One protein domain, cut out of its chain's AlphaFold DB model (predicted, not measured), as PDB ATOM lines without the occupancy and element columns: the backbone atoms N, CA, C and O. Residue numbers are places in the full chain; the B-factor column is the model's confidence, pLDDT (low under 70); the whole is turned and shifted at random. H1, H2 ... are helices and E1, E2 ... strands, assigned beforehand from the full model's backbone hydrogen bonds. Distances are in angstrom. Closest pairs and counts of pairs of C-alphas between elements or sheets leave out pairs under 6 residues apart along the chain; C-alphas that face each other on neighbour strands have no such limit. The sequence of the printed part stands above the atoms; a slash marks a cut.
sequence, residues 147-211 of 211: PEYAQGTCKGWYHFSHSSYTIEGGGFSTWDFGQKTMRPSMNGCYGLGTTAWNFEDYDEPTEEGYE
ATOM      1  N   PRO A 147     154.521  91.715  77.933       88.38
ATOM      2  CA  PRO A 147     153.640  92.209  78.977       88.38
ATOM      3  C   PRO A 147     152.788  91.066  79.544       88.38
ATOM      4  O   PRO A 147     152.230  90.250  78.807       88.38
ATOM      5  N   GLU A 148     152.673  90.998  80.870       88.81
ATOM      6  CA  GLU A 148     151.798  90.025  81.545       88.81
ATOM      7  C   GLU A 148     150.335  90.473  81.610       88.81
ATOM      8  O   GLU A 148     149.446  89.666  81.884       88.81
ATOM      9  N   TYR A 149     150.093  91.766  81.420       88.69
ATOM     10  CA  TYR A 149     148.791  92.410  81.477       88.69
ATOM     11  C   TYR A 149     148.763  93.567  80.484       88.69
ATOM     12  O   TYR A 149     149.795  94.173  80.204       88.69
ATOM     13  N   ALA A 150     147.570  93.878  79.976       88.62
ATOM     14  CA  ALA A 150     147.355  95.106  79.233       88.62
ATOM     15  C   ALA A 150     147.752  96.295  80.123       88.62
ATOM     16  O   ALA A 150     147.257  96.433  81.247       88.62
ATOM     17  N   GLN A 151     148.665  97.123  79.634       88.44
ATOM     18  CA  GLN A 151     149.234  98.250  80.366       88.44
ATOM     19  C   GLN A 151     149.087  99.518  79.548       88.44
ATOM     20  O   GLN A 151     149.194  99.462  78.333       88.44
ATOM     21  N   GLY A 152     148.863 100.663  80.184       90.00
ATOM     22  CA  GLY A 152     148.783 101.912  79.443       90.00
ATOM     23  C   GLY A 152     148.386 103.112  80.280       90.00
ATOM     24  O   GLY A 152     148.075 103.010  81.470       90.00
ATOM     25  N   THR A 153     148.378 104.263  79.625       90.12
ATOM     26  CA  THR A 153     147.918 105.536  80.161       90.12
ATOM     27  C   THR A 153     146.704 106.025  79.382       90.12
ATOM     28  O   THR A 153     146.524 105.714  78.208       90.12
ATOM     29  N   CYS A 154     145.845 106.794  80.046       89.56
ATOM     30  CA  CYS A 154     144.693 107.432  79.424       89.56
ATOM     31  C   CYS A 154     144.674 108.907  79.823       89.56
ATOM     32  O   CYS A 154     144.543 109.245  81.002       89.56
ATOM     33  N   LYS A 155     144.827 109.793  78.838       90.19
ATOM     34  CA  LYS A 155     144.822 111.249  79.012       90.19
ATOM     35  C   LYS A 155     143.551 111.811  78.392       90.19
ATOM     36  O   LYS A 155     143.371 111.764  77.179       90.19
ATOM     37  N   GLY A 156     142.665 112.334  79.233       89.25
ATOM     38  CA  GLY A 156     141.415 112.959  78.810       89.25
ATOM     39  C   GLY A 156     141.515 114.481  78.776       89.25
ATOM     40  O   GLY A 156     142.041 115.093  79.703       89.25
ATOM     41  N   TRP A 157     140.945 115.087  77.741       88.75
ATOM     42  CA  TRP A 157     140.795 116.532  77.601       88.75
ATOM     43  C   TRP A 157     139.338 116.874  77.329       88.75
ATOM     44  O   TRP A 157     138.696 116.277  76.465       88.75
ATOM     45  N   TYR A 158     138.818 117.848  78.068       87.12
ATOM     46  CA  TYR A 158     137.453 118.333  77.917       87.12
ATOM     47  C   TYR A 158     137.444 119.642  77.126       87.12
ATOM     48  O   TYR A 158     138.010 120.640  77.570       87.12
ATOM     49  N   HIS A 159     136.764 119.648  75.978       85.00
ATOM     50  CA  HIS A 159     136.670 120.784  75.050       85.00
ATOM     51  C   HIS A 159     135.275 121.427  75.053       85.00
ATOM     52  O   HIS A 159     134.818 121.950  74.035       85.00
ATOM     53  N   PHE A 160     134.570 121.373  76.189       84.00
ATOM     54  CA  PHE A 160     133.197 121.864  76.398       84.00
ATOM     55  C   PHE A 160     132.102 121.112  75.616       84.00
ATOM     56  O   PHE A 160     131.162 120.592  76.215       84.00
ATOM     57  N   SER A 161     132.231 121.023  74.291       84.81
ATOM     58  CA  SER A 161     131.276 120.358  73.390       84.81
ATOM     59  C   SER A 161     131.599 118.885  73.116       84.81
ATOM     60  O   SER A 161     130.716 118.124  72.730       84.81
ATOM     61  N   HIS A 162     132.847 118.475  73.336       83.75
ATOM     62  CA  HIS A 162     133.301 117.095  73.213       83.75
ATOM     63  C   HIS A 162     134.453 116.826  74.187       83.75
ATOM     64  O   HIS A 162     135.081 117.752  74.705       83.75
ATOM     65  N   SER A 163     134.746 115.550  74.410       85.94
ATOM     66  CA  SER A 163     135.960 115.105  75.092       85.94
ATOM     67  C   SER A 163     136.873 114.420  74.082       85.94
ATOM     68  O   SER A 163     136.391 113.787  73.144       85.94
ATOM     69  N   SER A 164     138.183 114.543  74.258       89.44
ATOM     70  CA  SER A 164     139.176 113.760  73.521       89.44
ATOM     71  C   SER A 164     139.992 112.934  74.501       89.44
ATOM     72  O   SER A 164     140.384 113.442  75.550       89.44
ATOM     73  N   TYR A 165     140.266 111.683  74.149       88.88
ATOM     74  CA  TYR A 165     141.058 110.768  74.959       88.88
ATOM     75  C   TYR A 165     142.229 110.267  74.128       88.88
ATOM     76  O   TYR A 165     142.031 109.822  73.000       88.88
ATOM     77  N   THR A 166     143.429 110.342  74.689       90.75
ATOM     78  CA  THR A 166     144.621 109.691  74.147       90.75
ATOM     79  C   THR A 166     144.931 108.509  75.046       90.75
ATOM     80  O   THR A 166     145.147 108.695  76.247       90.75
ATOM     81  N   ILE A 167     144.899 107.312  74.471       89.81
ATOM     82  CA  ILE A 167     145.295 106.074  75.135       89.81
ATOM     83  C   ILE A 167     146.600 105.626  74.498       89.81
ATOM     84  O   ILE A 167     146.735 105.675  73.282       89.81
ATOM     85  N   GLU A 168     147.539 105.226  75.336       91.69
ATOM     86  CA  GLU A 168     148.865 104.770  74.942       91.69
ATOM     87  C   GLU A 168     149.202 103.567  75.816       91.69
ATOM     88  O   GLU A 168     148.939 103.623  77.019       91.69
ATOM     89  N   GLY A 169     149.716 102.475  75.263       91.31
ATOM     90  CA  GLY A 169     149.899 101.265  76.052       91.31
ATOM     91  C   GLY A 169     150.431 100.079  75.265       91.31
ATOM     92  O   GLY A 169     150.885 100.236  74.149       91.31
ATOM     93  N   GLY A 170     150.395  98.891  75.861       89.88
ATOM     94  CA  GLY A 170     150.846  97.650  75.236       89.88
ATOM     95  C   GLY A 170     150.067  96.440  75.744       89.88
ATOM     96  O   GLY A 170     149.446  96.474  76.815       89.88
ATOM     97  N   GLY A 171     150.091  95.358  74.964       86.44
ATOM     98  CA  GLY A 171     149.353  94.128  75.270       86.44
ATOM     99  C   GLY A 171     147.841  94.208  75.026       86.44
ATOM    100  O   GLY A 171     147.089  93.413  75.590       86.44
ATOM    101  N   PHE A 172     147.382  95.162  74.213       84.50
ATOM    102  CA  PHE A 172     146.011  95.244  73.708       84.50
ATOM    103  C   PHE A 172     146.010  95.760  72.266       84.50
ATOM    104  O   PHE A 172     146.928  96.464  71.869       84.50
ATOM    105  N   SER A 173     144.952  95.456  71.505       82.56
ATOM    106  CA  SER A 173     144.725  96.029  70.168       82.56
ATOM    107  C   SER A 173     145.837  95.762  69.134       82.56
ATOM    108  O   SER A 173     146.047  96.548  68.215       82.56
ATOM    109  N   THR A 174     146.511  94.624  69.251       83.00
ATOM    110  CA  THR A 174     147.738  94.260  68.521       83.00
ATOM    111  C   THR A 174     147.533  93.845  67.056       83.00
ATOM    112  O   THR A 174     148.479  93.396  66.416       83.00
ATOM    113  N   TRP A 175     146.309  93.936  66.521       81.94
ATOM    114  CA  TRP A 175     145.985  93.436  65.173       81.94
ATOM    115  C   TRP A 175     144.840  94.160  64.451       81.94
ATOM    116  O   TRP A 175     144.597  93.903  63.272       81.94
ATOM    117  N   ASP A 176     144.076  95.014  65.137       81.69
ATOM    118  CA  ASP A 176     142.823  95.572  64.615       81.69
ATOM    119  C   ASP A 176     142.788  97.102  64.564       81.69
ATOM    120  O   ASP A 176     141.716  97.681  64.341       81.69
ATOM    121  N   PHE A 177     143.924  97.758  64.817       83.81
ATOM    122  CA  PHE A 177     144.031  99.217  64.942       83.81
ATOM    123  C   PHE A 177     142.954  99.803  65.886       83.81
ATOM    124  O   PHE A 177     142.373 100.877  65.672       83.81
ATOM    125  N   GLY A 178     142.596  99.006  66.896       82.75
ATOM    126  CA  GLY A 178     141.635  99.279  67.953       82.75
ATOM    127  C   GLY A 178     140.178  99.383  67.524       82.75
ATOM    128  O   GLY A 178     139.352  99.827  68.320       82.75
ATOM    129  N   GLN A 179     139.814  98.977  66.307       86.19
ATOM    130  CA  GLN A 179     138.430  99.064  65.824       86.19
ATOM    131  C   GLN A 179     137.477  98.056  66.475       86.19
ATOM    132  O   GLN A 179     136.313  98.378  66.724       86.19
ATOM    133  N   LYS A 180     137.946  96.834  66.720       85.12
ATOM    134  CA  LYS A 180     137.184  95.706  67.268       85.12
ATOM    135  C   LYS A 180     137.443  95.502  68.761       85.12
ATOM    136  O   LYS A 180     136.529  95.096  69.472       85.12
ATOM    137  N   THR A 181     138.641  95.806  69.247       82.75
ATOM    138  CA  THR A 181     139.064  95.562  70.631       82.75
ATOM    139  C   THR A 181     138.840  96.794  71.517       82.75
ATOM    140  O   THR A 181     138.135  96.730  72.531       82.75
ATOM    141  N   MET A 182     139.376  97.951  71.118       86.25
ATOM    142  CA  MET A 182     139.420  99.147  71.967       86.25
ATOM    143  C   MET A 182     138.189 100.047  71.801       86.25
ATOM    144  O   MET A 182     137.531 100.401  72.782       86.25
ATOM    145  N   ARG A 183     137.819 100.388  70.565       87.62
ATOM    146  CA  ARG A 183     136.733 101.327  70.252       87.62
ATOM    147  C   ARG A 183     135.369 100.899  70.811       87.62
ATOM    148  O   ARG A 183     134.677 101.768  71.347       87.62
ATOM    149  N   PRO A 184     134.940  99.621  70.745       87.19
ATOM    150  CA  PRO A 184     133.666  99.206  71.331       87.19
ATOM    151  C   PRO A 184     133.667  99.330  72.857       87.19
ATOM    152  O   PRO A 184     132.706  99.845  73.427       87.19
ATOM    153  N   SER A 185     134.772  98.943  73.500       85.19
ATOM    154  CA  SER A 185     134.969  99.075  74.947       85.19
ATOM    155  C   SER A 185     134.890 100.539  75.383       85.19
ATOM    156  O   SER A 185     134.168 100.882  76.318       85.19
ATOM    157  N   MET A 186     135.552 101.430  74.641       84.00
ATOM    158  CA  MET A 186     135.512 102.868  74.891       84.00
ATOM    159  C   MET A 186     134.110 103.459  74.678       84.00
ATOM    160  O   MET A 186     133.596 104.152  75.555       84.00
ATOM    161  N   ASN A 187     133.442 103.128  73.566       86.44
ATOM    162  CA  ASN A 187     132.061 103.550  73.310       86.44
ATOM    163  C   ASN A 187     131.109 103.136  74.442       86.44
ATOM    164  O   ASN A 187     130.214 103.905  74.791       86.44
ATOM    165  N   GLY A 188     131.315 101.952  75.026       83.62
ATOM    166  CA  GLY A 188     130.562 101.485  76.188       83.62
ATOM    167  C   GLY A 188     130.757 102.352  77.435       83.62
ATOM    168  O   GLY A 188     129.810 102.543  78.193       83.62
ATOM    169  N   CYS A 189     131.946 102.929  77.630       82.38
ATOM    170  CA  CYS A 189     132.257 103.758  78.797       82.38
ATOM    171  C   CYS A 189     131.605 105.150  78.760       82.38
ATOM    172  O   CYS A 189     131.124 105.615  79.793       82.38
ATOM    173  N   TYR A 190     131.587 105.834  77.610       81.31
ATOM    174  CA  TYR A 190     131.044 107.205  77.497       81.31
ATOM    175  C   TYR A 190     129.699 107.311  76.765       81.31
ATOM    176  O   TYR A 190     129.110 108.391  76.729       81.31
ATOM    177  N   GLY A 191     129.183 106.214  76.208       69.75
ATOM    178  CA  GLY A 191     127.790 106.042  75.772       69.75
ATOM    179  C   GLY A 191     127.357 106.795  74.506       69.75
ATOM    180  O   GLY A 191     126.528 106.290  73.757       69.75
ATOM    181  N   LEU A 192     127.921 107.972  74.223       77.19
ATOM    182  CA  LEU A 192     127.581 108.791  73.046       77.19
ATOM    183  C   LEU A 192     128.331 108.374  71.770       77.19
ATOM    184  O   LEU A 192     128.073 108.911  70.695       77.19
ATOM    185  N   GLY A 193     129.227 107.392  71.883       80.81
ATOM    186  CA  GLY A 193     130.014 106.875  70.773       80.81
ATOM    187  C   GLY A 193     131.187 107.772  70.364       80.81
ATOM    188  O   GLY A 193     131.355 108.897  70.829       80.81
ATOM    189  N   THR A 194     132.036 107.227  69.498       85.25
ATOM    190  CA  THR A 194     133.263 107.869  69.011       85.25
ATOM    191  C   THR A 194     133.051 108.431  67.615       85.25
ATOM    192  O   THR A 194     132.797 107.668  66.677       85.25
ATOM    193  N   THR A 195     133.209 109.746  67.472       85.44
ATOM    194  CA  THR A 195     133.056 110.473  66.201       85.44
ATOM    195  C   THR A 195     134.353 110.588  65.398       85.44
ATOM    196  O   THR A 195     134.290 110.664  64.176       85.44
ATOM    197  N   ALA A 196     135.514 110.555  66.059       86.38
ATOM    198  CA  ALA A 196     136.834 110.569  65.431       86.38
ATOM    199  C   ALA A 196     137.748 109.539  66.109       86.38
ATOM    200  O   ALA A 196     137.761 109.446  67.336       86.38
ATOM    201  N   TRP A 197     138.486 108.764  65.313       88.69
ATOM    202  CA  TRP A 197     139.379 107.701  65.777       88.69
ATOM    203  C   TRP A 197     140.688 107.764  65.002       88.69
ATOM    204  O   TRP A 197     140.657 107.801  63.774       88.69
ATOM    205  N   ASN A 198     141.804 107.756  65.724       90.19
ATOM    206  CA  ASN A 198     143.138 107.560  65.173       90.19
ATOM    207  C   ASN A 198     143.824 106.474  65.999       90.19
ATOM    208  O   ASN A 198     143.639 106.443  67.217       90.19
ATOM    209  N   PHE A 199     144.575 105.600  65.341       90.00
ATOM    210  CA  PHE A 199     145.338 104.541  65.983       90.00
ATOM    211  C   PHE A 199     146.633 104.356  65.208       90.00
ATOM    212  O   PHE A 199     146.605 104.301  63.979       90.00
ATOM    213  N   GLU A 200     147.733 104.277  65.938       87.94
ATOM    214  CA  GLU A 200     149.079 104.104  65.414       87.94
ATOM    215  C   GLU A 200     149.775 103.106  66.335       87.94
ATOM    216  O   GLU A 200     149.696 103.264  67.554       87.94
ATOM    217  N   ASP A 201     150.402 102.090  65.751       86.12
ATOM    218  CA  ASP A 201     151.351 101.239  66.461       86.12
ATOM    219  C   ASP A 201     152.714 101.944  66.467       86.12
ATOM    220  O   ASP A 201     153.115 102.584  65.488       86.12
ATOM    221  N   TYR A 202     153.449 101.815  67.560       87.06
ATOM    222  CA  TYR A 202     154.841 102.207  67.639       87.06
ATOM    223  C   TYR A 202     155.714 101.233  66.846       87.06
ATOM    224  O   TYR A 202     155.619 100.013  66.995       87.06
ATOM    225  N   ASP A 203     156.627 101.776  66.037       85.25
ATOM    226  CA  ASP A 203     157.634 100.964  65.351       85.25
ATOM    227  C   ASP A 203     158.525 100.245  66.370       85.25
ATOM    228  O   ASP A 203     158.678  99.032  66.310       85.25
ATOM    229  N   GLU A 204     159.074 100.985  67.337       87.88
ATOM    230  CA  GLU A 204     159.849 100.449  68.458       87.88
ATOM    231  C   GLU A 204     159.144 100.763  69.776       87.88
ATOM    232  O   GLU A 204     158.621 101.870  69.938       87.88
ATOM    233  N   PRO A 205     159.177  99.841  70.748       87.62
ATOM    234  CA  PRO A 205     158.469 100.027  71.990       87.62
ATOM    235  C   PRO A 205     159.073 101.162  72.808       87.62
ATOM    236  O   PRO A 205     160.290 101.384  72.802       87.62
ATOM    237  N   THR A 206     158.221 101.862  73.553       88.00
ATOM    238  CA  THR A 206     158.667 102.936  74.454       88.00
ATOM    239  C   THR A 206     159.505 102.383  75.618       88.00
ATOM    240  O   THR A 206     159.586 101.169  75.823       88.00
ATOM    241  N   GLU A 207     160.115 103.257  76.433       84.06
ATOM    242  CA  GLU A 207     160.836 102.827  77.648       84.06
ATOM    243  C   GLU A 207     159.928 102.047  78.619       84.06
ATOM    244  O   GLU A 207     160.388 101.172  79.353       84.06
ATOM    245  N   GLU A 208     158.626 102.331  78.589       84.44
ATOM    246  CA  GLU A 208     157.577 101.659  79.356       84.44
ATOM    247  C   GLU A 208     157.073 100.357  78.704       84.44
ATOM    248  O   GLU A 208     156.258  99.645  79.296       84.44
ATOM    249  N   GLY A 209     157.554 100.019  77.503       83.12
ATOM    250  CA  GLY A 209     157.143  98.831  76.756       83.12
ATOM    251  C   GLY A 209     155.756  98.957  76.124       83.12
ATOM    252  O   GLY A 209     155.015  97.971  76.091       83.12
ATOM    253  N   TYR A 210     155.375 100.161  75.696       89.38
ATOM    254  CA  TYR A 210     154.159 100.389  74.912       89.38
ATOM    255  C   TYR A 210     154.399 100.068  73.443       89.38
ATOM    256  O   TYR A 210     155.524 100.210  72.969       89.38
ATOM    257  N   GLU A 211     153.354  99.587  72.778       85.06
ATOM    258  CA  GLU A 211     153.344  99.112  71.392       85.06
ATOM    259  C   GLU A 211     152.377  99.922  70.546       85.06
ATOM    260  O   GLU A 211     151.423 100.504  71.110       85.06
TER     261      GLU A 211
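AT A GLANCE: This is residues 147 to 211 of the 211 residues of an uncharacterized protein of Gibberella fujikuroi (UniProt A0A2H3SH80). The domain has little regular structure: a long, narrow two-stranded hairpin, E1 and E2, with one short helix, H1, off to one side, and a long final stretch without named elements that runs back along the hairpin's length from about residue 195 to 202. The printed part has 65 residues, with E1, E2 and H1 in that order; the antiparallel sheet has the order E1 - E2. The class is mixed, with 25 residues in named elements. It is only just compact, close to loose, with a radius of gyration of the C-alphas of 12.5 A, and elongated, spanning 35 by 22 by 20 A.

HOW THE PARTS SIT: E1, residues 151 to 158, and E2, residues 163 to 170, form a hairpin, antiparallel at 169 degrees between directions. N 153 and O 168 are within hydrogen-bond range at 2.7 A, as are N 166 and O 155 at 2.9 A. H1, residues 182 to 190, and E1 are apart. In H1 every O i to N i+4 pair is within hydrogen-bond range.

IN THESE COORDINATES: E1 measures 23.4 A from C-alpha 151 at (149.234, 98.250, 80.366), E2 22.9 A, and H1 12.9 A, ending at C-alpha 190 at (131.044, 107.205, 77.497).

THE WHOLE: The C-alphas farthest apart, of Glu 148 and Ser 161, are 37.5 A apart. The printed part has no cut. The link E1 to E2 is tight; E2 to H1, with 11 residues, is long. Residue 191 is under 70 in pLDDT.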